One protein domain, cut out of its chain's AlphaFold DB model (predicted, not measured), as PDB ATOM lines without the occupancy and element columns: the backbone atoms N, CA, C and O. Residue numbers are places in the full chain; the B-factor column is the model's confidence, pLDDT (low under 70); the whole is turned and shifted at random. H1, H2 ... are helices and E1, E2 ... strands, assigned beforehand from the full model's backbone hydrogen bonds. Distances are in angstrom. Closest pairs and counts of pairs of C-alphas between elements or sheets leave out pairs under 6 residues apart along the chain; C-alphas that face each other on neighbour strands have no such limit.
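This is residues 5 to 187 of the 189 residues of an uncharacterized protein of Helicobacter anseris (UniProt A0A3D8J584). Two lobes stand end to end along the longest axis, each built on its own strongly twisted sheet. The larger lobe is a sheet of five strands with H1 and H2 over one face and H4 over the other, and with H3 at its far end; the smaller is a sheet of four strands with H5 on one face, and H6 bridges the two lobes, with one part near each sheet. The printed part has 183 residues with six named helices and nine named strands, in the order E1 E2 H1 H2 H3 E3 H4 E4 E5 E6 H5 E7 H6 E8 E9, a mixed class. The sheets run E3 E2 E1 E4 E5 and E6 E9 E8 E7, both mixed. The whole is compact by its radius of gyration of the C-alphas, 17.2 A, but elongated in outline, with spans of 59 by 35 by 25 A.

E1, residues 5 to 11, begins at C-alpha 5 (141.284, 189.075, 158.806) and is 19.9 A long. E2, residues 14 to 22, is 24.0 A long and bends by 51 degrees at residue 17. H1, residues 27 to 42, is 21.9 A long; H2 is residues 48 to 58, 14.8 A, and H3 is residues 65 to 73, 12.5 A. E3 is residues 90 to 92, H4 residues 95 to 103, E4 residues 107 to 114 with 22.6 A, and E5 residues 119 to 123. C-alpha 123 of E5 is at (147.733, 184.418, 169.491). E6 is residues 128 to 131, H5 residues 136 to 140, E7 residues 146 to 149 and H6 residues 158 to 169, 16.4 A long. E8 is residues 176 to 179, and E9, residues 182 to 186, ends at C-alpha 186 (134.195, 178.333, 163.996).

In the larger sheet E1 and E4 are parallel, with N 8 and O 109 2.8 A apart. E1 and E2 form a hairpin, N 7 and O 19 at 2.9 A; E3 and E2 are antiparallel, N 20 and O 90 at 2.8 A; E4 and E5 form a hairpin, N 112 and O 121 at 2.8 A. This sheet has three layers, helices on both faces: H1, H2 and H6 on one, H4 on the other. H1 runs along the strands over E1 and E4, at a height of 9.0 A over the sheet. H1 touches H2 with residues 36 to 41 alone, closest at the C-alphas of Val 37 and Ala 55, 5.0 A, at a steep tilt of 46 degrees, opposite ways. H4 lies over E2, slantwise to the strands. H3 only grazes the sheet. H1 and H6 touch, closest at the C-alphas of Ala 31 and Ile 165, 5.4 A, at a shallow tilt of 28 degrees, opposite ways. In the smaller sheet E8 and E7 are parallel, N 178 and O 147 at 2.8 A; E8 and E9 form a hairpin, N 184 and O 177 at 2.8 A; E6 and E9 are antiparallel, N 129 and O 185 at 2.8 A. H5 and H6 are on opposite faces of it. E7, H6 and E8 make a strand-helix-strand unit, two parallel neighbours joined through a helix, with a right-handed crossover; E3, H4, E4 and E6, H5, E7 are split units, with two strands between, also right-handed. In the six helices every O i to N i+4 pair is within hydrogen-bond range.

The C-alphas farthest apart are those of Glu 73 and Asn 141, 59.0 A. The printed part has no cut. The link from H3 to E3, 16 residues, is long. The mean pLDDT of the printed part is 90.6; residues 79 to 87, within that link, are under 70.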
ATOM      1  N   LEU A   5     140.162 189.671 158.083       94.25
ATOM      2  CA  LEU A   5     141.284 189.075 158.806       94.25
ATOM      3  C   LEU A   5     142.406 190.103 158.911       94.25
ATOM      4  O   LEU A   5     142.748 190.754 157.924       94.25
ATOM      5  N   VAL A   6     143.007 190.204 160.091       96.62
ATOM      6  CA  VAL A   6     144.228 190.976 160.309       96.62
ATOM      7  C   VAL A   6     145.291 190.096 160.940       96.62
ATOM      8  O   VAL A   6     145.095 189.538 162.017       96.62
ATOM      9  N   LEU A   7     146.440 190.013 160.277       97.81
ATOM     10  CA  LEU A   7     147.671 189.496 160.861       97.81
ATOM     11  C   LEU A   7     148.480 190.674 161.392       97.81
ATOM     12  O   LEU A   7     148.889 191.530 160.611       97.81
ATOM     13  N   ASN A   8     148.702 190.731 162.700       98.25
ATOM     14  CA  ASN A   8     149.535 191.748 163.327       98.25
ATOM     15  C   ASN A   8     150.913 191.173 163.672       98.25
ATOM     16  O   ASN A   8     151.024 190.279 164.513       98.25
ATOM     17  N   MET A   9     151.948 191.697 163.022       98.00
ATOM     18  CA  MET A   9     153.331 191.279 163.203       98.00
ATOM     19  C   MET A   9     154.018 192.192 164.210       98.00
ATOM     20  O   MET A   9     154.109 193.404 164.000       98.00
ATOM     21  N   LYS A  10     154.546 191.604 165.282       98.25
ATOM     22  CA  LYS A  10     155.220 192.312 166.367       98.25
ATOM     23  C   LYS A  10     156.655 191.840 166.562       98.25
ATOM     24  O   LYS A  10     157.016 190.705 166.242       98.25
ATOM     25  N   LYS A  11     157.477 192.734 167.098       97.06
ATOM     26  CA  LYS A  11     158.810 192.428 167.606       97.06
ATOM     27  C   LYS A  11     158.948 192.979 169.016       97.06
ATOM     28  O   LYS A  11     158.838 194.193 169.218       97.06
ATOM     29  N   ASP A  12     159.214 192.093 169.969       97.06
ATOM     30  CA  ASP A  12     159.324 192.426 171.390       97.06
ATOM     31  C   ASP A  12     158.123 193.282 171.862       97.06
ATOM     32  O   ASP A  12     158.280 194.296 172.548       97.06
ATOM     33  N   GLY A  13     156.914 192.922 171.412       96.25
ATOM     34  CA  GLY A  13     155.656 193.614 171.711       96.25
ATOM     35  C   GLY A  13     155.334 194.854 170.864       96.25
ATOM     36  O   GLY A  13     154.203 195.348 170.935       96.25
ATOM     37  N   ASN A  14     156.268 195.352 170.048       96.56
ATOM     38  CA  ASN A  14     156.076 196.542 169.210       96.56
ATOM     39  C   ASN A  14     155.556 196.161 167.822       96.56
ATOM     40  O   ASN A  14     156.083 195.231 167.216       96.56
ATOM     41  N   ASP A  15     154.573 196.894 167.300       96.50
ATOM     42  CA  ASP A  15     154.025 196.640 165.964       96.50
ATOM     43  C   ASP A  15     155.063 196.947 164.870       96.50
ATOM     44  O   ASP A  15     155.719 197.992 164.873       96.50
ATOM     45  N   VAL A  16     155.214 196.011 163.934       95.50
ATOM     46  CA  VAL A  16     156.155 196.094 162.808       95.50
ATOM     47  C   VAL A  16     155.411 196.258 161.489       95.50
ATOM     48  O   VAL A  16     155.786 197.102 160.672       95.50
ATOM     49  N   ALA A  17     154.391 195.428 161.274       96.00
ATOM     50  CA  ALA A  17     153.567 195.430 160.076       96.00
ATOM     51  C   ALA A  17     152.213 194.773 160.356       96.00
ATOM     52  O   ALA A  17     152.120 193.862 161.180       96.00
ATOM     53  N   THR A  18     151.186 195.152 159.603       97.00
ATOM     54  CA  THR A  18     149.922 194.414 159.542       97.00
ATOM     55  C   THR A  18     149.657 193.907 158.132       97.00
ATOM     56  O   THR A  18     150.034 194.541 157.150       97.00
ATOM     57  N   GLY A  19     148.999 192.752 158.033       95.44
ATOM     58  CA  GLY A  19     148.365 192.265 156.811       95.44
ATOM     59  C   GLY A  19     146.853 192.278 156.980       95.44
ATOM     60  O   GLY A  19     146.335 191.521 157.797       95.44
ATOM     61  N   TYR A  20     146.152 193.124 156.230       94.12
ATOM     62  CA  TYR A  20     144.694 193.225 156.221       94.12
ATOM     63  C   TYR A  20     144.113 192.489 155.012       94.12
ATOM     64  O   TYR A  20     144.341 192.899 153.876       94.12
ATOM     65  N   PHE A  21     143.327 191.439 155.242       92.00
ATOM     66  CA  PHE A  21     142.729 190.607 154.196       92.00
ATOM     67  C   PHE A  21     141.209 190.741 154.214       92.00
ATOM     68  O   PHE A  21     140.533 190.405 155.193       92.00
ATOM     69  N   HIS A  22     140.660 191.257 153.115       86.44
ATOM     70  CA  HIS A  22     139.226 191.439 152.964       86.44
ATOM     71  C   HIS A  22     138.599 190.154 152.413       86.44
ATOM     72  O   HIS A  22     139.001 189.682 151.357       86.44
ATOM     73  N   TRP A  23     137.592 189.631 153.114       81.06
ATOM     74  CA  TRP A  23     136.887 188.375 152.816       81.06
ATOM     75  C   TRP A  23     137.626 187.080 153.175       81.06
ATOM     76  O   TRP A  23     137.266 186.033 152.652       81.06
ATOM     77  N   SER A  24     138.584 187.134 154.103       80.56
ATOM     78  CA  SER A  24     139.386 185.966 154.515       80.56
ATOM     79  C   SER A  24     139.332 185.660 156.016       80.56
ATOM     80  O   SER A  24     140.138 184.886 156.521       80.56
ATOM     81  N   ALA A  25     138.386 186.252 156.751       81.25
ATOM     82  CA  ALA A  25     138.175 185.963 158.178       81.25
ATOM     83  C   ALA A  25     137.126 184.868 158.442       81.25
ATOM     84  O   ALA A  25     136.420 184.912 159.448       81.25
ATOM     85  N   SER A  26     137.000 183.881 157.553       89.06
ATOM     86  CA  SER A  26     136.479 182.582 157.987       89.06
ATOM     87  C   SER A  26     137.590 181.841 158.737       89.06
ATOM     88  O   SER A  26     138.774 182.038 158.448       89.06
ATOM     89  N   THR A  27     137.240 180.985 159.700       88.94
ATOM     90  CA  THR A  27     138.247 180.235 160.473       88.94
ATOM     91  C   THR A  27     139.168 179.402 159.572       88.94
ATOM     92  O   THR A  27     140.365 179.335 159.833       88.94
ATOM     93  N   THR A  28     138.631 178.799 158.508       89.50
ATOM     94  CA  THR A  28     139.394 177.960 157.572       89.50
ATOM     95  C   THR A  28     140.319 178.784 156.682       89.50
ATOM     96  O   THR A  28     141.500 178.469 156.595       89.50
ATOM     97  N   ASP A  29     139.831 179.882 156.094       91.25
ATOM     98  CA  ASP A  29     140.671 180.731 155.234       91.25
ATOM     99  C   ASP A  29     141.784 181.396 156.057       91.25
ATOM    100  O   ASP A  29     142.929 181.501 155.622       91.25
ATOM    101  N   SER A  30     141.466 181.803 157.291       93.25
ATOM    102  CA  SER A  30     142.452 182.356 158.221       93.25
ATOM    103  C   SER A  30     143.522 181.337 158.611       93.25
ATOM    104  O   SER A  30     144.684 181.713 158.742       93.25
ATOM    105  N   ALA A  31     143.155 180.061 158.775       94.12
ATOM    106  CA  ALA A  31     144.108 178.991 159.059       94.12
ATOM    107  C   ALA A  31     145.050 178.738 157.874       94.12
ATOM    108  O   ALA A  31     146.255 178.633 158.083       94.12
ATOM    109  N   GLU A  32     144.539 178.724 156.640       93.62
ATOM    110  CA  GLU A  32     145.356 178.564 155.428       93.62
ATOM    111  C   GLU A  32     146.337 179.731 155.225       93.62
ATOM    112  O   GLU A  32     147.515 179.529 154.911       93.62
ATOM    113  N   ILE A  33     145.882 180.970 155.436       94.94
ATOM    114  CA  ILE A  33     146.756 182.148 155.359       94.94
ATOM    115  C   ILE A  33     147.828 182.088 156.454       94.94
ATOM    116  O   ILE A  33     149.005 182.336 156.179       94.94
ATOM    117  N   LEU A  34     147.440 181.748 157.688       96.50
ATOM    118  CA  LEU A  34     148.374 181.645 158.805       96.50
ATOM    119  C   LEU A  34     149.429 180.557 158.562       96.50
ATOM    120  O   LEU A  34     150.601 180.816 158.817       96.50
ATOM    121  N   ASP A  35     149.048 179.393 158.034       96.88
ATOM    122  CA  ASP A  35     149.965 178.281 157.738       96.88
ATOM    123  C   ASP A  35     151.116 178.725 156.828       96.88
ATOM    124  O   ASP A  35     152.294 178.598 157.165       96.88
ATOM    125  N   ASN A  36     150.775 179.369 155.711       95.50
ATOM    126  CA  ASN A  36     151.754 179.870 154.750       95.50
ATOM    127  C   ASN A  36     152.666 180.951 155.352       95.50
ATOM    128  O   ASN A  36     153.880 180.954 155.117       95.50
ATOM    129  N   VAL A  37     152.098 181.851 156.160       97.00
ATOM    130  CA  VAL A  37     152.865 182.881 156.871       97.00
ATOM    131  C   VAL A  37     153.840 182.245 157.856       97.00
ATOM    132  O   VAL A  37     155.022 182.585 157.833       97.00
ATOM    133  N   LEU A  38     153.385 181.312 158.693       96.88
ATOM    134  CA  LEU A  38     154.240 180.632 159.665       96.88
ATOM    135  C   LEU A  38     155.319 179.804 158.972       96.88
ATOM    136  O   LEU A  38     156.474 179.852 159.385       96.88
ATOM    137  N   TYR A  39     154.993 179.122 157.875       95.88
ATOM    138  CA  TYR A  39     155.972 178.386 157.084       95.88
ATOM    139  C   TYR A  39     157.097 179.302 156.584       95.88
ATOM    140  O   TYR A  39     158.280 178.973 156.726       95.88
ATOM    141  N   TYR A  40     156.759 180.486 156.059       95.25
ATOM    142  CA  TYR A  40     157.756 181.489 155.674       95.25
ATOM    143  C   TYR A  40     158.561 181.981 156.890       95.25
ATOM    144  O   TYR A  40     159.792 182.086 156.852       95.25
ATOM    145  N   LEU A  41     157.870 182.248 158.000       95.19
ATOM    146  CA  LEU A  41     158.464 182.674 159.265       95.19
ATOM    147  C   LEU A  41     159.262 181.594 159.993       95.19
ATOM    148  O   LEU A  41     159.953 181.939 160.941       95.19
ATOM    149  N   ASP A  42     159.264 180.343 159.541       93.38
ATOM    150  CA  ASP A  42     160.135 179.289 160.076       93.38
ATOM    151  C   ASP A  42     161.329 179.010 159.145       93.38
ATOM    152  O   ASP A  42     162.454 178.834 159.599       93.38
ATOM    153  N   ASN A  43     161.141 179.137 157.824       92.44
ATOM    154  CA  ASN A  43     162.103 178.672 156.811       92.44
ATOM    155  C   ASN A  43     162.942 179.772 156.118       92.44
ATOM    156  O   ASN A  43     163.458 179.555 155.019       92.44
ATOM    157  N   ASN A  44     163.070 180.967 156.698       89.94
ATOM    158  CA  ASN A  44     163.703 182.115 156.044       89.94
ATOM    159  C   ASN A  44     164.558 182.968 157.003       89.94
ATOM    160  O   ASN A  44     164.039 183.561 157.930       89.94
ATOM    161  N   ASP A  45     165.855 183.121 156.755       88.19
ATOM    162  CA  ASP A  45     166.762 183.800 157.701       88.19
ATOM    163  C   ASP A  45     166.926 185.318 157.470       88.19
ATOM    164  O   ASP A  45     167.928 185.910 157.881       88.19
ATOM    165  N   GLU A  46     165.978 185.970 156.790       90.12
ATOM    166  CA  GLU A  46     165.990 187.428 156.641       90.12
ATOM    167  C   GLU A  46     165.869 188.140 158.000       90.12
ATOM    168  O   GLU A  46     165.352 187.605 158.985       90.12
ATOM    169  N   GLU A  47     166.325 189.394 158.048       91.81
ATOM    170  CA  GLU A  47     166.097 190.260 159.207       91.81
ATOM    171  C   GLU A  47     164.591 190.351 159.505       91.81
ATOM    172  O   GLU A  47     163.788 190.488 158.582       91.81
ATOM    173  N   ILE A  48     164.206 190.255 160.781       91.69
ATOM    174  CA  ILE A  48     162.821 189.980 161.186       91.69
ATOM    175  C   ILE A  48     161.794 190.961 160.603       91.69
ATOM    176  O   ILE A  48     160.738 190.522 160.147       91.69
ATOM    177  N   ASN A  49     162.102 192.261 160.521       91.31
ATOM    178  CA  ASN A  49     161.163 193.224 159.942       91.31
ATOM    179  C   ASN A  49     160.941 192.966 158.447       91.31
ATOM    180  O   ASN A  49     159.809 193.018 157.965       91.31
ATOM    181  N   LYS A  50     162.006 192.633 157.705       91.31
ATOM    182  CA  LYS A  50     161.880 192.203 156.304       91.31
ATOM    183  C   LYS A  50     161.153 190.872 156.191       91.31
ATOM    184  O   LYS A  50     160.296 190.719 155.323       91.31
ATOM    185  N   ARG A  51     161.478 189.925 157.074       93.06
ATOM    186  CA  ARG A  51     160.888 188.586 157.111       93.06
ATOM    187  C   ARG A  51     159.371 188.658 157.272       93.06
ATOM    188  O   ARG A  51     158.669 187.960 156.552       93.06
ATOM    189  N   TYR A  52     158.864 189.547 158.128       94.94
ATOM    190  CA  TYR A  52     157.427 189.783 158.285       94.94
ATOM    191  C   TYR A  52     156.758 190.336 157.033       94.94
ATOM    192  O   TYR A  52     155.736 189.805 156.601       94.94
ATOM    193  N   ILE A  53     157.346 191.367 156.423       92.50
ATOM    194  CA  ILE A  53     156.804 191.950 155.191       92.50
ATOM    195  C   ILE A  53     156.782 190.895 154.080       92.50
ATOM    196  O   ILE A  53     155.795 190.784 153.355       92.50
ATOM    197  N   TYR A  54     157.829 190.076 153.970       92.06
ATOM    198  CA  TYR A  54     157.864 189.001 152.987       92.06
ATOM    199  C   TYR A  54     156.918 187.840 153.296       92.06
ATOM    200  O   TYR A  54     156.355 187.280 152.358       92.06
ATOM    201  N   ALA A  55     156.697 187.498 154.565       94.62
ATOM    202  CA  ALA A  55     155.716 186.488 154.943       94.62
ATOM    203  C   ALA A  55     154.305 186.919 154.518       94.62
ATOM    204  O   ALA A  55     153.601 186.158 153.857       94.62
ATOM    205  N   LEU A  56     153.929 188.172 154.789       94.12
ATOM    206  CA  LEU A  56     152.663 188.750 154.326       94.12
ATOM    207  C   LEU A  56     152.577 188.806 152.795       94.12
ATOM    208  O   LEU A  56     151.552 188.473 152.206       94.12
ATOM    209  N   TYR A  57     153.670 189.180 152.137       90.50
ATOM    210  CA  TYR A  57     153.737 189.197 150.679       90.50
ATOM    211  C   TYR A  57     153.574 187.794 150.069       90.50
ATOM    212  O   TYR A  57     152.969 187.642 149.010       90.50
ATOM    213  N   SER A  58     154.080 186.753 150.741       90.12
ATOM    214  CA  SER A  58     154.023 185.367 150.258       90.12
ATOM    215  C   SER A  58     152.599 184.818 150.134       90.12
ATOM    216  O   SER A  58     152.361 183.939 149.309       90.12
ATOM    217  N   VAL A  59     151.651 185.389 150.882       90.88
ATOM    218  CA  VAL A  59     150.219 185.059 150.824       90.88
ATOM    219  C   VAL A  59     149.418 186.019 149.937       90.88
ATOM    220  O   VAL A  59     148.194 186.039 149.984       90.88
ATOM    221  N   GLY A  60     150.103 186.808 149.102       87.06
ATOM    222  CA  GLY A  60     149.495 187.663 148.082       87.06
ATOM    223  C   GLY A  60     149.295 189.125 148.484       87.06
ATOM    224  O   GLY A  60     148.904 189.924 147.629       87.06
ATOM    225  N   ALA A  61     149.596 189.506 149.730       90.12
ATOM    226  CA  ALA A  61     149.357 190.869 150.191       90.12
ATOM    227  C   ALA A  61     150.307 191.879 149.523       90.12
ATOM    228  O   ALA A  61     151.497 191.624 149.328       90.12
ATOM    229  N   GLY A  62     149.780 193.055 149.182       88.31
ATOM    230  CA  GLY A  62     150.526 194.145 148.553       88.31
ATOM    231  C   GLY A  62     150.713 195.342 149.482       88.31
ATOM    232  O   GLY A  62     149.892 195.595 150.351       88.31
ATOM    233  N   LEU A  63     151.776 196.120 149.281       87.25
ATOM    234  CA  LEU A  63     152.014 197.344 150.056       87.25
ATOM    235  C   LEU A  63     151.152 198.514 149.580       87.25
ATOM    236  O   LEU A  63     151.036 198.744 148.370       87.25
ATOM    237  N   THR A  64     150.653 199.303 150.534       82.31
ATOM    238  CA  THR A  64     150.086 200.636 150.279       82.31
ATOM    239  C   THR A  64     151.147 201.610 149.763       82.31
ATOM    240  O   THR A  64     152.353 201.359 149.857       82.31
ATOM    241  N   GLU A  65     150.721 202.734 149.183       82.25
ATOM    242  CA  GLU A  65     151.667 203.775 148.761       82.25
ATOM    243  C   GLU A  65     152.371 204.392 149.974       82.25
ATOM    244  O   GLU A  65     153.591 204.554 149.966       82.25
ATOM    245  N   GLU A  66     151.636 204.613 151.061       85.62
ATOM    246  CA  GLU A  66     152.152 205.124 152.327       85.62
ATOM    247  C   GLU A  66     153.191 204.170 152.944       85.62
ATOM    248  O   GLU A  66     154.251 204.598 153.421       85.62
ATOM    249  N   ALA A  67     152.949 202.854 152.887       86.69
ATOM    250  CA  ALA A  67     153.917 201.857 153.331       86.69
ATOM    251  C   ALA A  67     155.189 201.873 152.468       86.69
ATOM    252  O   ALA A  67     156.298 201.786 153.002       86.69
ATOM    253  N   LYS A  68     155.068 202.046 151.144       85.31
ATOM    254  CA  LYS A  68     156.229 202.176 150.242       85.31
ATOM    255  C   LYS A  68     157.049 203.426 150.544       85.31
ATOM    256  O   LYS A  68     158.278 203.368 150.488       85.31
ATOM    257  N   GLU A  69     156.401 204.552 150.830       87.12
ATOM    258  CA  GLU A  69     157.081 205.784 151.245       87.12
ATOM    259  C   GLU A  69     157.834 205.567 152.558       87.12
ATOM    260  O   GLU A  69     159.040 205.807 152.625       87.12
ATOM    261  N   THR A  70     157.174 204.965 153.548       87.62
ATOM    262  CA  THR A  70     157.776 204.654 154.850       87.62
ATOM    263  C   THR A  70     158.972 203.698 154.728       87.62
ATOM    264  O   THR A  70     159.993 203.895 155.388       87.62
ATOM    265  N   ILE A  71     158.899 202.682 153.858       86.12
ATOM    266  CA  ILE A  71     160.016 201.768 153.552       86.12
ATOM    267  C   ILE A  71     161.228 202.544 153.024       86.12
ATOM    268  O   ILE A  71     162.354 202.302 153.468       86.12
ATOM    269  N   LYS A  72     161.004 203.490 152.101       85.69
ATOM    270  CA  LYS A  72     162.068 204.329 151.525       85.69
ATOM    271  C   LYS A  72     162.684 205.244 152.579       85.69
ATOM    272  O   LYS A  72     163.906 205.323 152.660       85.69
ATOM    273  N   GLU A  73     161.864 205.896 153.400       86.69
ATOM    274  CA  GLU A  73     162.326 206.790 154.471       86.69
ATOM    275  C   GLU A  73     163.143 206.051 155.534       86.69
ATOM    276  O   GLU A  73     164.201 206.525 155.951       86.69
ATOM    277  N   LYS A  74     162.689 204.857 155.932       83.12
ATOM    278  CA  LYS A  74     163.392 203.980 156.880       83.12
ATOM    279  C   LYS A  74     164.570 203.227 156.245       83.12
ATOM    280  O   LYS A  74     165.262 202.494 156.948       83.12
ATOM    281  N   ASN A  75     164.815 203.410 154.943       82.44
ATOM    282  CA  ASN A  75     165.856 202.737 154.165       82.44
ATOM    283  C   ASN A  75     165.829 201.203 154.332       82.44
ATOM    284  O   ASN A  75     166.872 200.555 154.470       82.44
ATOM    285  N   ILE A  76     164.625 200.623 154.356       81.56
ATOM    286  CA  ILE A  76     164.442 199.175 154.448       81.56
ATOM    287  C   ILE A  76     164.692 198.595 153.055       81.56
ATOM    288  O   ILE A  76     163.919 198.809 152.123       81.56
ATOM    289  N   ASP A  77     165.797 197.872 152.905       81.25
ATOM    290  CA  ASP A  77     166.178 197.246 151.637       81.25
ATOM    291  C   ASP A  77     165.274 196.043 151.331       81.25
ATOM    292  O   ASP A  77     165.523 194.925 151.788       81.25
ATOM    293  N   LEU A  78     164.198 196.298 150.590       78.44
ATOM    294  CA  LEU A  78     163.220 195.305 150.174       78.44
ATOM    295  C   LEU A  78     163.183 195.208 148.650       78.44
ATOM    296  O   LEU A  78     162.919 196.177 147.938       78.44
ATOM    297  N   LYS A  79     163.390 193.996 148.139       68.75
ATOM    298  CA  LYS A  79     163.139 193.646 146.738       68.75
ATOM    299  C   LYS A  79     161.658 193.323 146.571       68.75
ATOM    300  O   LYS A  79     161.281 192.158 146.624       68.75
ATOM    301  N   LEU A  80     160.821 194.347 146.457       63.88
ATOM    302  CA  LEU A  80     159.376 194.175 146.285       63.88
ATOM    303  C   LEU A  80     158.992 194.362 144.824       63.88
ATOM    304  O   LEU A  80     159.529 195.232 144.138       63.88
ATOM    305  N   VAL A  81     158.043 193.552 144.364       54.78
ATOM    306  CA  VAL A  81     157.367 193.743 143.077       54.78
ATOM    307  C   VAL A  81     156.094 194.563 143.331       54.78
ATOM    308  O   VAL A  81     155.513 194.471 144.413       54.78
ATOM    309  N   GLU A  82     155.706 195.413 142.373       54.81
ATOM    310  CA  GLU A  82     154.548 196.317 142.470       54.81
ATOM    311  C   GLU A  82     153.244 195.607 142.900       54.81
ATOM    312  O   GLU A  82     153.050 194.418 142.652       54.81
ATOM    313  N   GLY A  83     152.370 196.359 143.581       53.12
ATOM    314  CA  GLY A  83     151.237 195.839 144.356       53.12
ATOM    315  C   GLY A  83     150.085 195.246 143.539       53.12
ATOM    316  O   GLY A  83     149.758 195.717 142.450       53.12
ATOM    317  N   ILE A  84     149.449 194.236 144.136       58.47
ATOM    318  CA  ILE A  84     148.193 193.606 143.709       58.47
ATOM    319  C   ILE A  84     147.045 194.194 144.561       58.47
ATOM    320  O   ILE A  84     147.287 194.809 145.598       58.47
ATOM    321  N   ASP A  85     145.804 194.099 144.077       57.91
ATOM    322  CA  ASP A  85     144.619 194.723 144.674       57.91
ATOM    323  C   ASP A  85     144.258 194.224 146.096       57.91
ATOM    324  O   ASP A  85     144.718 193.182 146.558       57.91
ATOM    325  N   ARG A  86     143.372 194.973 146.776       55.66
ATOM    326  CA  ARG A  86     142.940 194.761 148.176       55.66
ATOM    327  C   ARG A  86     142.363 193.373 148.481       55.66
ATOM    328  O   ARG A  86     142.355 192.980 149.644       55.66
ATOM    329  N   ASN A  87     141.865 192.651 147.480       62.06
ATOM    330  CA  ASN A  87     141.337 191.298 147.659       62.06
ATOM    331  C   ASN A  87     142.456 190.294 147.953       62.06
ATOM    332  O   ASN A  87     142.187 189.239 148.508       62.06
ATOM    333  N   SER A  88     143.701 190.622 147.593       72.88
ATOM    334  CA  SER A  88     144.874 189.784 147.879       72.88
ATOM    335  C   SER A  88     145.528 190.121 149.226       72.88
ATOM    336  O   SER A  88     146.459 189.445 149.646       72.88
ATOM    337  N   GLY A  89     145.024 191.144 149.923       86.25
ATOM    338  CA  GLY A  89     145.557 191.636 151.188       86.25
ATOM    339  C   GLY A  89     146.361 192.929 151.044       86.25
ATOM    340  O   GLY A  89     146.960 193.206 150.004       86.25
ATOM    341  N   ILE A  90     146.371 193.733 152.103       91.00
ATOM    342  CA  ILE A  90     147.089 195.007 152.184       91.00
ATOM    343  C   ILE A  90     148.110 194.932 153.316       91.00
ATOM    344  O   ILE A  90     147.761 194.551 154.431       91.00
ATOM    345  N   ILE A  91     149.353 195.302 153.026       93.00
ATOM    346  CA  ILE A  91     150.440 195.414 153.993       93.00
ATOM    347  C   ILE A  91     150.609 196.881 154.372       93.00
ATOM    348  O   ILE A  91     150.909 197.710 153.506       93.00
ATOM    349  N   ASP A  92     150.506 197.166 155.666       93.00
ATOM    350  CA  ASP A  92     150.771 198.480 156.244       93.00
ATOM    351  C   ASP A  92     151.867 198.410 157.308       93.00
ATOM    352  O   ASP A  92     152.030 197.407 158.001       93.00
ATOM    353  N   ILE A  93     152.646 199.490 157.416       92.06
ATOM    354  CA  ILE A  93     153.760 199.622 158.378       92.06
ATOM    355  C   ILE A  93     153.765 200.975 159.107       92.06
ATOM    356  O   ILE A  93     154.716 201.313 159.820       92.06
ATOM    357  N   THR A  94     152.738 201.794 158.869       92.06
ATOM    358  CA  THR A  94     152.523 203.057 159.575       92.06
ATOM    359  C   THR A  94     151.642 202.788 160.786       92.06
ATOM    360  O   THR A  94     150.697 202.009 160.720       92.06
ATOM    361  N   GLU A  95     151.948 203.425 161.914       92.81
ATOM    362  CA  GLU A  95     151.210 203.206 163.163       92.81
ATOM    363  C   GLU A  95     149.710 203.500 163.005       92.81
ATOM    364  O   GLU A  95     148.875 202.738 163.484       92.81
ATOM    365  N   GLU A  96     149.358 204.572 162.290       93.94
ATOM    366  CA  GLU A  96     147.965 204.954 162.039       93.94
ATOM    367  C   GLU A  96     147.200 203.870 161.262       93.94
ATOM    368  O   GLU A  96     146.165 203.404 161.739       93.94
ATOM    369  N   ALA A  97     147.736 203.403 160.127       92.88
ATOM    370  CA  ALA A  97     147.064 202.401 159.298       92.88
ATOM    371  C   ALA A  97     147.038 201.013 159.959       92.88
ATOM    372  O   ALA A  97     146.036 200.303 159.872       92.88
ATOM    373  N   MET A  98     148.101 200.634 160.682       95.94
ATOM    374  CA  MET A  98     148.118 199.386 161.453       95.94
ATOM    375  C   MET A  98     147.034 199.388 162.538       95.94
ATOM    376  O   MET A  98     146.289 198.416 162.671       95.94
ATOM    377  N   ASN A  99     146.894 200.495 163.273       95.88
ATOM    378  CA  ASN A  99     145.851 200.645 164.285       95.88
ATOM    379  C   ASN A  99     144.447 200.614 163.674       95.88
ATOM    380  O   ASN A  99     143.555 199.971 164.229       95.88
ATOM    381  N   GLU A 100     144.249 201.278 162.536       95.06
ATOM    382  CA  GLU A 100     142.982 201.241 161.807       95.06
ATOM    383  C   GLU A 100     142.627 199.807 161.379       95.06
ATOM    384  O   GLU A 100     141.518 199.340 161.648       95.06
ATOM    385  N   ALA A 101     143.577 199.071 160.794       93.69
ATOM    386  CA  ALA A 101     143.376 197.677 160.406       93.69
ATOM    387  C   ALA A 101     142.927 196.824 161.602       93.69
ATOM    388  O   ALA A 101     141.904 196.144 161.518       93.69
ATOM    389  N   ILE A 102     143.636 196.918 162.733       95.19
ATOM    390  CA  ILE A 102     143.318 196.183 163.966       95.19
ATOM    391  C   ILE A 102     141.909 196.521 164.476       95.19
ATOM    392  O   ILE A 102     141.180 195.621 164.888       95.19
ATOM    393  N   GLN A 103     141.492 197.789 164.427       94.38
ATOM    394  CA  GLN A 103     140.150 198.203 164.863       94.38
ATOM    395  C   GLN A 103     139.026 197.604 164.012       94.38
ATOM    396  O   GLN A 103     137.927 197.380 164.520       94.38
ATOM    397  N   TYR A 104     139.289 197.347 162.731       91.56
ATOM    398  CA  TYR A 104     138.329 196.737 161.816       91.56
ATOM    399  C   TYR A 104     138.427 195.208 161.740       91.56
ATOM    400  O   TYR A 104     137.698 194.610 160.946       91.56
ATOM    401  N   ALA A 105     139.308 194.572 162.514       93.00
ATOM    402  CA  ALA A 105     139.480 193.126 162.494       93.00
ATOM    403  C   ALA A 105     138.246 192.404 163.059       93.00
ATOM    404  O   ALA A 105     137.746 192.736 164.133       93.00
ATOM    405  N   GLU A 106     137.779 191.384 162.343       92.38
ATOM    406  CA  GLU A 106     136.832 190.390 162.872       92.38
ATOM    407  C   GLU A 106     137.578 189.155 163.381       92.38
ATOM    408  O   GLU A 106     137.168 188.559 164.373       92.38
ATOM    409  N   ILE A 107     138.704 188.824 162.741       94.06
ATOM    410  CA  ILE A 107     139.718 187.909 163.263       94.06
ATOM    411  C   ILE A 107     141.042 188.669 163.325       94.06
ATOM    412  O   ILE A 107     141.543 189.128 162.297       94.06
ATOM    413  N   LEU A 108     141.622 188.779 164.521       96.25
ATOM    414  CA  LEU A 108     142.982 189.266 164.734       96.25
ATOM    415  C   LEU A 108     143.879 188.112 165.176       96.25
ATOM    416  O   LEU A 108     143.655 187.508 166.225       96.25
ATOM    417  N   ILE A 109     144.941 187.868 164.416       97.75
ATOM    418  CA  ILE A 109     146.014 186.954 164.806       97.75
ATOM    419  C   ILE A 109     147.257 187.795 165.045       97.75
ATOM    420  O   ILE A 109     147.645 188.597 164.198       97.75
ATOM    421  N   THR A 110     147.877 187.639 166.210       98.31
ATOM    422  CA  THR A 110     149.131 188.335 166.531       98.31
ATOM    423  C   THR A 110     150.284 187.351 166.482       98.31
ATOM    424  O   THR A 110     150.175 186.278 167.068       98.31
ATOM    425  N   ILE A 111     151.377 187.725 165.822       98.44
ATOM    426  CA  ILE A 111     152.624 186.961 165.755       98.44
ATOM    427  C   ILE A 111     153.737 187.878 166.255       98.44
ATOM    428  O   ILE A 111     154.042 188.880 165.616       98.44
ATOM    429  N   ASP A 112     154.316 187.563 167.408       98.38
ATOM    430  CA  ASP A 112     155.360 188.357 168.051       98.38
ATOM    431  C   ASP A 112     156.676 187.586 168.090       98.38
ATOM    432  O   ASP A 112     156.728 186.454 168.571       98.38
ATOM    433  N   TYR A 113     157.745 188.192 167.585       97.69
ATOM    434  CA  TYR A 113     159.083 187.626 167.636       97.69
ATOM    435  C   TYR A 113     159.820 188.222 168.823       97.69
ATOM    436  O   TYR A 113     160.028 189.434 168.897       97.69
ATOM    437  N   LEU A 114     160.244 187.345 169.727       96.56
ATOM    438  CA  LEU A 114     161.047 187.703 170.882       96.56
ATOM    439  C   LEU A 114     162.528 187.559 170.541       96.56
ATOM    440  O   LEU A 114     163.009 186.444 170.320       96.56
ATOM    441  N   GLU A 115     163.264 188.668 170.523       93.75
ATOM    442  CA  GLU A 115     164.684 188.677 170.147       93.75
ATOM    443  C   GLU A 115     165.545 187.918 171.171       93.75
ATOM    444  O   GLU A 115     166.443 187.162 170.793       93.75
ATOM    445  N   ASP A 116     165.229 188.052 172.462       94.69
ATOM    446  CA  ASP A 116     165.984 187.435 173.561       94.69
ATOM    447  C   ASP A 116     165.993 185.901 173.488       94.69
ATOM    448  O   ASP A 116     167.004 185.254 173.780       94.69
ATOM    449  N   THR A 117     164.868 185.307 173.091       94.44
ATOM    450  CA  THR A 117     164.694 183.852 172.997       94.44
ATOM    451  C   THR A 117     164.731 183.338 171.563       94.44
ATOM    452  O   THR A 117     164.747 182.124 171.363       94.44
ATOM    453  N   LYS A 118     164.775 184.241 170.575       92.31
ATOM    454  CA  LYS A 118     164.694 183.948 169.138       92.31
ATOM    455  C   LYS A 118     163.516 183.042 168.795       92.31
ATOM    456  O   LYS A 118     163.670 182.024 168.121       92.31
ATOM    457  N   SER A 119     162.344 183.383 169.319       94.00
ATOM    458  CA  SER A 119     161.149 182.544 169.229       94.00
ATOM    459  C   SER A 119     159.903 183.361 168.933       94.00
ATOM    460  O   SER A 119     159.806 184.510 169.356       94.00
ATOM    461  N   PHE A 120     158.921 182.729 168.295       96.44
ATOM    462  CA  PHE A 120     157.610 183.323 168.060       96.44
ATOM    463  C   PHE A 120     156.617 182.998 169.174       96.44
ATOM    464  O   PHE A 120     156.563 181.864 169.659       96.44
ATOM    465  N   ILE A 121     155.804 183.994 169.508       97.31
ATOM    466  CA  ILE A 121     154.577 183.891 170.287       97.31
ATOM    467  C   ILE A 121     153.408 184.230 169.363       97.31
ATOM    468  O   ILE A 121     153.369 185.311 168.782       97.31
ATOM    469  N   ILE A 122     152.440 183.327 169.243       97.94
ATOM    470  CA  ILE A 122     151.277 183.473 168.369       97.94
ATOM    471  C   ILE A 122     149.989 183.466 169.199       97.94
ATOM    472  O   ILE A 122     149.818 182.652 170.105       97.94
ATOM    473  N   ASN A 123     149.071 184.383 168.903       97.12
ATOM    474  CA  ASN A 123     147.733 184.418 169.491       97.12
ATOM    475  C   ASN A 123     146.677 184.202 168.405       97.12
ATOM    476  O   ASN A 123     146.532 185.044 167.520       97.12
ATOM    477  N   CYS A 124     145.937 183.101 168.521       95.19
ATOM    478  CA  CYS A 124     144.889 182.661 167.603       95.19
ATOM    479  C   CYS A 124     143.494 182.646 168.251       95.19
ATOM    480  O   CYS A 124     142.558 182.136 167.643       95.19
ATOM    481  N   GLU A 125     143.319 183.173 169.470       91.44
ATOM    482  CA  GLU A 125     142.052 183.064 170.215       91.44
ATOM    483  C   GLU A 125     140.850 183.605 169.422       91.44
ATOM    484  O   GLU A 125     139.774 183.015 169.457       91.44
ATOM    485  N   GLN A 126     141.046 184.674 168.645       92.06
ATOM    486  CA  GLN A 126     139.988 185.275 167.828       92.06
ATOM    487  C   GLN A 126     139.662 184.502 166.544       92.06
ATOM    488  O   GLN A 126     138.752 184.901 165.828       92.06
ATOM    489  N   MET A 127     140.366 183.410 166.225       92.12
ATOM    490  CA  MET A 127     139.993 182.551 165.093       92.12
ATOM    491  C   MET A 127     138.734 181.728 165.370       92.12
ATOM    492  O   MET A 127     138.115 181.220 164.431       92.12
ATOM    493  N   LEU A 128     138.361 181.587 166.643       93.38
ATOM    494  CA  LEU A 128     137.153 180.912 167.078       93.38
ATOM    495  C   LEU A 128     136.235 181.884 167.820       93.38
ATOM    496  O   LEU A 128     136.675 182.780 168.539       93.38
ATOM    497  N   TYR A 129     134.935 181.665 167.694       91.38
ATOM    498  CA  TYR A 129     133.919 182.383 168.446       91.38
ATOM    499  C   TYR A 129     133.597 181.626 169.736       91.38
ATOM    500  O   TYR A 129     133.157 180.479 169.679       91.38
ATOM    501  N   GLN A 130     133.790 182.254 170.898       91.62
ATOM    502  CA  GLN A 130     133.391 181.647 172.167       91.62
ATOM    503  C   GLN A 130     131.862 181.646 172.297       91.62
ATOM    504  O   GLN A 130     131.238 182.706 172.343       91.62
ATOM    505  N   ASP A 131     131.274 180.460 172.438       91.88
ATOM    506  CA  ASP A 131     129.859 180.302 172.756       91.88
ATOM    507  C   ASP A 131     129.689 180.264 174.281       91.88
ATOM    508  O   ASP A 131     130.119 179.327 174.955       91.88
ATOM    509  N   THR A 132     129.118 181.327 174.845       90.75
ATOM    510  CA  THR A 132     128.938 181.473 176.297       90.75
ATOM    511  C   THR A 132     127.609 180.917 176.801       90.75
ATOM    512  O   THR A 132     127.413 180.842 178.016       90.75
ATOM    513  N   GLU A 133     126.710 180.525 175.898       89.38
ATOM    514  CA  GLU A 133     125.403 179.955 176.236       89.38
ATOM    515  C   GLU A 133     125.444 178.425 176.297       89.38
ATOM    516  O   GLU A 133     124.601 177.814 176.953       89.38
ATOM    517  N   VAL A 134     126.430 177.808 175.642       88.44
ATOM    518  CA  VAL A 134     126.603 176.356 175.579       88.44
ATOM    519  C   VAL A 134     127.679 175.909 176.564       88.44
ATOM    520  O   VAL A 134     128.828 176.348 176.505       88.44
ATOM    521  N   SER A 135     127.325 174.999 177.471       90.69
ATOM    522  CA  SER A 135     128.315 174.346 178.328       90.69
ATOM    523  C   SER A 135     129.022 173.200 177.598       90.69
ATOM    524  O   SER A 135     128.536 172.674 176.596       90.69
ATOM    525  N   LYS A 136     130.170 172.761 178.129       89.00
ATOM    526  CA  LYS A 136     130.859 171.557 177.636       89.00
ATOM    527  C   LYS A 136     129.933 170.332 177.646       89.00
ATOM    528  O   LYS A 136     129.887 169.604 176.665       89.00
ATOM    529  N   GLU A 137     129.174 170.147 178.726       90.31
ATOM    530  CA  GLU A 137     128.231 169.032 178.869       90.31
ATOM    531  C   GLU A 137     127.121 169.096 177.808       90.31
ATOM    532  O   GLU A 137     126.755 168.075 177.231       90.31
ATOM    533  N   ASP A 138     126.610 170.290 177.494       89.81
ATOM    534  CA  ASP A 138     125.615 170.460 176.429       89.81
ATOM    535  C   ASP A 138     126.192 170.097 175.055       89.81
ATOM    536  O   ASP A 138     125.529 169.419 174.267       89.81
ATOM    537  N   ALA A 139     127.434 170.508 174.773       88.06
ATOM    538  CA  ALA A 139     128.127 170.167 173.533       88.06
ATOM    539  C   ALA A 139     128.353 168.650 173.406       88.06
ATOM    540  O   ALA A 139     128.056 168.079 172.359       88.06
ATOM    541  N   GLU A 140     128.796 167.988 174.478       88.62
ATOM    542  CA  GLU A 140     129.013 166.534 174.530       88.62
ATOM    543  C   GLU A 140     127.720 165.718 174.380       88.62
ATOM    544  O   GLU A 140     127.744 164.617 173.833       88.62
ATOM    545  N   ASN A 141     126.589 166.254 174.845       89.81
ATOM    546  CA  ASN A 141     125.271 165.631 174.698       89.81
ATOM    547  C   ASN A 141     124.583 165.965 173.364       89.81
ATOM    548  O   ASN A 141     123.497 165.449 173.076       89.81
ATOM    549  N   SER A 142     125.179 166.841 172.558       85.75
ATOM    550  CA  SER A 142     124.673 167.180 171.234       85.75
ATOM    551  C   SER A 142     125.139 166.164 170.184       85.75
ATOM    552  O   SER A 142     125.982 165.309 170.434       85.75
ATOM    553  N   ASN A 143     124.576 166.235 168.977       86.62
ATOM    554  CA  ASN A 143     124.946 165.333 167.883       86.62
ATOM    555  C   ASN A 143     126.145 165.849 167.057       86.62
ATOM    556  O   ASN A 143     126.293 165.450 165.902       86.62
ATOM    557  N   CYS A 144     126.950 166.767 167.606       87.56
ATOM    558  CA  CYS A 144     128.156 167.282 166.957       87.56
ATOM    559  C   CYS A 144     129.419 166.548 167.426       87.56
ATOM    560  O   CYS A 144     129.438 165.870 168.455       87.56
ATOM    561  N   ARG A 145     130.505 166.694 166.664       94.19
ATOM    562  CA  ARG A 145     131.830 166.257 167.103       94.19
ATOM    563  C   ARG A 145     132.425 167.320 168.027       94.19
ATOM    564  O   ARG A 145     132.541 168.482 167.646       94.19
ATOM    565  N   VAL A 146     132.864 166.893 169.207       95.31
ATOM    566  CA  VAL A 146     133.618 167.731 170.147       95.31
ATOM    567  C   VAL A 146     135.117 167.519 169.933       95.31
ATOM    568  O   VAL A 146     135.599 166.385 169.929       95.31
ATOM    569  N   ILE A 147     135.849 168.613 169.744       96.31
ATOM    570  CA  ILE A 147     137.303 168.651 169.589       96.31
ATOM    571  C   ILE A 147     137.889 169.308 170.836       96.31
ATOM    572  O   ILE A 147     137.736 170.510 171.050       96.31
ATOM    573  N   GLU A 148     138.562 168.523 171.670       95.12
ATOM    574  CA  GLU A 148     139.286 169.063 172.820       95.12
ATOM    575  C   GLU A 148     140.655 169.596 172.393       95.12
ATOM    576  O   GLU A 148     141.410 168.911 171.704       95.12
ATOM    577  N   ILE A 149     140.971 170.813 172.832       94.56
ATOM    578  CA  ILE A 149     142.284 171.436 172.671       94.56
ATOM    579  C   ILE A 149     142.882 171.589 174.069       94.56
ATOM    580  O   ILE A 149     142.315 172.257 174.938       94.56
ATOM    581  N   ASP A 150     144.026 170.948 174.292       92.69
ATOM    582  CA  ASP A 150     144.703 170.850 175.590       92.69
ATOM    583  C   ASP A 150     145.737 171.963 175.834       92.69
ATOM    584  O   ASP A 150     146.531 171.895 176.774       92.69
ATOM    585  N   PHE A 151     145.719 173.006 175.002       92.56
ATOM    586  CA  PHE A 151     146.583 174.177 175.100       92.56
ATOM    587  C   PHE A 151     145.799 175.480 174.904       92.56
ATOM    588  O   PHE A 151     144.734 175.513 174.286       92.56
ATOM    589  N   GLU A 152     146.330 176.575 175.444       92.75
ATOM    590  CA  GLU A 152     145.739 177.905 175.283       92.75
ATOM    591  C   GLU A 152     145.977 178.428 173.870       92.75
ATOM    592  O   GLU A 152     147.069 178.285 173.338       92.75
ATOM    593  N   LEU A 153     144.965 179.059 173.269       94.38
ATOM    594  CA  LEU A 153     145.092 179.676 171.941       94.38
ATOM    595  C   LEU A 153     145.765 181.050 171.983       94.38
ATOM    596  O   LEU A 153     146.102 181.609 170.939       94.38
ATOM    597  N   ASN A 154     145.965 181.592 173.182       92.88
ATOM    598  CA  ASN A 154     146.869 182.703 173.399       92.88
ATOM    599  C   ASN A 154     148.253 182.141 173.755       92.88
ATOM    600  O   ASN A 154     148.379 181.108 174.404       92.88
ATOM    601  N   ASN A 155     149.305 182.820 173.310       93.50
ATOM    602  CA  ASN A 155     150.681 182.472 173.657       93.50
ATOM    603  C   ASN A 155     151.187 181.104 173.130       93.50
ATOM    604  O   ASN A 155     151.936 180.391 173.803       93.50
ATOM    605  N   LEU A 156     150.801 180.743 171.907       96.75
ATOM    606  CA  LEU A 156     151.294 179.563 171.197       96.75
ATOM    607  C   LEU A 156     152.741 179.775 170.735       96.75
ATOM    608  O   LEU A 156     153.095 180.853 170.268       96.75
ATOM    609  N   ASN A 157     153.570 178.733 170.779       96.38
ATOM    610  CA  ASN A 157     154.778 178.702 169.948       96.38
ATOM    611  C   ASN A 157     154.424 178.239 168.523       96.38
ATOM    612  O   ASN A 157     153.318 177.756 168.282       96.38
ATOM    613  N   ILE A 158     155.370 178.342 167.587       94.94
ATOM    614  CA  ILE A 158     155.108 178.026 166.174       94.94
ATOM    615  C   ILE A 158     154.636 176.582 165.942       94.94
ATOM    616  O   ILE A 158     153.716 176.361 165.165       94.94
ATOM    617  N   ILE A 159     155.181 175.611 166.683       95.44
ATOM    618  CA  ILE A 159     154.778 174.198 166.585       95.44
ATOM    619  C   ILE A 159     153.319 174.037 167.019       95.44
ATOM    620  O   ILE A 159     152.530 173.402 166.332       95.44
ATOM    621  N   LYS A 160     152.941 174.653 168.142       96.62
ATOM    622  CA  LYS A 160     151.569 174.606 168.657       96.62
ATOM    623  C   LYS A 160     150.582 175.371 167.778       96.62
ATOM    624  O   LYS A 160     149.416 174.994 167.713       96.62
ATOM    625  N   ALA A 161     151.038 176.414 167.087       96.44
ATOM    626  CA  ALA A 161     150.233 177.097 166.085       96.44
ATOM    627  C   ALA A 161     149.967 176.199 164.866       96.44
ATOM    628  O   ALA A 161     148.818 176.120 164.441       96.44
ATOM    629  N   PHE A 162     150.964 175.454 164.373       96.44
ATOM    630  CA  PHE A 162     150.738 174.436 163.336       96.44
ATOM    631  C   PHE A 162     149.798 173.319 163.810       96.44
ATOM    632  O   PHE A 162     148.849 173.004 163.099       96.44
ATOM    633  N   ASP A 163     149.977 172.793 165.031       96.38
ATOM    634  CA  ASP A 163     149.052 171.802 165.610       96.38
ATOM    635  C   ASP A 163     147.598 172.323 165.586       96.38
ATOM    636  O   ASP A 163     146.665 171.593 165.247       96.38
ATOM    637  N   PHE A 164     147.390 173.594 165.947       96.56
ATOM    638  CA  PHE A 164     146.069 174.221 165.940       96.56
ATOM    639  C   PHE A 164     145.491 174.378 164.527       96.56
ATOM    640  O   PHE A 164     144.318 174.071 164.307       96.56
ATOM    641  N   ILE A 165     146.304 174.821 163.568       96.00
ATOM    642  CA  ILE A 165     145.919 174.949 162.156       96.00
ATOM    643  C   ILE A 165     145.500 173.590 161.593       96.00
ATOM    644  O   ILE A 165     144.447 173.484 160.968       96.00
ATOM    645  N   ASP A 166     146.268 172.534 161.869       95.94
ATOM    646  CA  ASP A 166     145.944 171.173 161.445       95.94
ATOM    647  C   ASP A 166     144.613 170.699 162.034       95.94
ATOM    648  O   ASP A 166     143.801 170.089 161.333       95.94
ATOM    649  N   ILE A 167     144.349 171.001 163.309       96.06
ATOM    650  CA  ILE A 167     143.063 170.703 163.951       96.06
ATOM    651  C   ILE A 167     141.914 171.403 163.214       96.06
ATOM    652  O   ILE A 167     140.920 170.752 162.891       96.06
ATOM    653  N   VAL A 168     142.061 172.698 162.917       94.69
ATOM    654  CA  VAL A 168     141.057 173.509 162.210       94.69
ATOM    655  C   VAL A 168     140.826 173.021 160.776       94.69
ATOM    656  O   VAL A 168     139.687 172.940 160.324       94.69
ATOM    657  N   ASN A 169     141.883 172.658 160.054       92.00
ATOM    658  CA  ASN A 169     141.777 172.172 158.675       92.00
ATOM    659  C   ASN A 169     141.119 170.783 158.585       92.00
ATOM    660  O   ASN A 169     140.614 170.401 157.529       92.00
ATOM    661  N   ASN A 170     141.108 170.022 159.684       94.00
ATOM    662  CA  ASN A 170     140.470 168.706 159.790       94.00
ATOM    663  C   ASN A 170     139.111 168.734 160.515       94.00
ATOM    664  O   ASN A 170     138.559 167.665 160.827       94.00
ATOM    665  N   SER A 171     138.581 169.920 160.808       93.81
ATOM    666  CA  SER A 171     137.265 170.095 161.414       93.81
ATOM    667  C   SER A 171     136.235 170.599 160.403       93.81
ATOM    668  O   SER A 171     136.545 171.006 159.283       93.81
ATOM    669  N   THR A 172     134.968 170.519 160.790       91.44
ATOM    670  CA  THR A 172     133.837 171.018 160.005       91.44
ATOM    671  C   THR A 172     133.137 172.161 160.723       91.44
ATOM    672  O   THR A 172     133.258 172.314 161.934       91.44
ATOM    673  N   TYR A 173     132.316 172.923 159.999       88.06
ATOM    674  CA  TYR A 173     131.514 173.991 160.593       88.06
ATOM    675  C   TYR A 173     130.509 173.509 161.662       88.06
ATOM    676  O   TYR A 173     129.950 174.303 162.415       88.06
ATOM    677  N   GLU A 174     130.238 172.211 161.735       90.56
ATOM    678  CA  GLU A 174     129.358 171.644 162.757       90.56
ATOM    679  C   GLU A 174     130.133 171.251 164.019       90.56
ATOM    680  O   GLU A 174     129.521 171.037 165.067       90.56
ATOM    681  N   ASP A 175     131.463 171.178 163.934       93.56
ATOM    682  CA  ASP A 175     132.320 170.779 165.040       93.56
ATOM    683  C   ASP A 175     132.392 171.887 166.096       93.56
ATOM    684  O   ASP A 175     132.347 173.091 165.818       93.56
ATOM    685  N   VAL A 176     132.521 171.449 167.343       94.88
ATOM    686  CA  VAL A 176     132.630 172.320 168.507       94.88
ATOM    687  C   VAL A 176     133.994 172.118 169.142       94.88
ATOM    688  O   VAL A 176     134.394 170.991 169.424       94.88
ATOM    689  N   PHE A 177     134.690 173.215 169.412       96.12
ATOM    690  CA  PHE A 177     135.971 173.185 170.102       96.12
ATOM    691  C   PHE A 177     135.769 173.420 171.592       96.12
ATOM    692  O   PHE A 177     134.998 174.287 172.004       96.12
ATOM    693  N   VAL A 178     136.504 172.679 172.409       95.25
ATOM    694  CA  VAL A 178     136.570 172.899 173.851       95.25
ATOM    695  C   VAL A 178     138.002 173.250 174.209       95.25
ATOM    696  O   VAL A 178     138.888 172.401 174.149       95.25
ATOM    697  N   VAL A 179     138.213 174.503 174.609       93.88
ATOM    698  CA  VAL A 179     139.506 175.019 175.073       93.88
ATOM    699  C   VAL A 179     139.336 175.397 176.538       93.88
ATOM    700  O   VAL A 179     138.503 176.242 176.865       93.88
ATOM    701  N   ASN A 180     140.076 174.766 177.452       88.56
ATOM    702  CA  ASN A 180     139.996 175.051 178.895       88.56
ATOM    703  C   ASN A 180     138.559 175.067 179.466       88.56
ATOM    704  O   ASN A 180     138.179 175.974 180.209       88.56
ATOM    705  N   ASN A 181     137.746 174.062 179.119       87.44
ATOM    706  CA  ASN A 181     136.327 173.931 179.502       87.44
ATOM    707  C   ASN A 181     135.389 175.032 178.980       87.44
ATOM    708  O   ASN A 181     134.227 175.081 179.384       87.44
ATOM    709  N   LYS A 182     135.859 175.905 178.091       92.31
ATOM    710  CA  LYS A 182     135.019 176.861 177.373       92.31
ATOM    711  C   LYS A 182     134.710 176.314 175.990       92.31
ATOM    712  O   LYS A 182     135.566 175.696 175.359       92.31
ATOM    713  N   VAL A 183     133.489 176.560 175.543       94.50
ATOM    714  CA  VAL A 183     132.997 176.116 174.245       94.50
ATOM    715  C   VAL A 183     133.259 177.198 173.209       94.50
ATOM    716  O   VAL A 183     132.992 178.378 173.437       94.50
ATOM    717  N   TYR A 184     133.782 176.784 172.066       95.44
ATOM    718  CA  TYR A 184     134.059 177.635 170.928       95.44
ATOM    719  C   TYR A 184     133.516 176.999 169.651       95.44
ATOM    720  O   TYR A 184     133.435 175.779 169.512       95.44
ATOM    721  N   LYS A 185     133.160 177.848 168.696       93.44
ATOM    722  CA  LYS A 185     132.711 177.480 167.357       93.44
ATOM    723  C   LYS A 185     133.603 178.157 166.332       93.44
ATOM    724  O   LYS A 185     134.234 179.176 166.614       93.44
ATOM    725  N   HIS A 186     133.640 177.609 165.131       91.44
ATOM    726  CA  HIS A 186     134.195 178.333 163.996       91.44
ATOM    727  C   HIS A 186     133.419 179.641 163.749       91.44
ATOM    728  O   HIS A 186     132.234 179.781 164.063       91.44
ATOM    729  N   ILE A 187     134.109 180.581 163.123       87.06
ATOM    730  CA  ILE A 187     133.575 181.815 162.563       87.06
ATOM    731  C   ILE A 187     133.195 181.520 161.098       87.06
ATOM    732  O   ILE A 187     134.065 181.181 160.291       87.06
TER     733      ILE A 187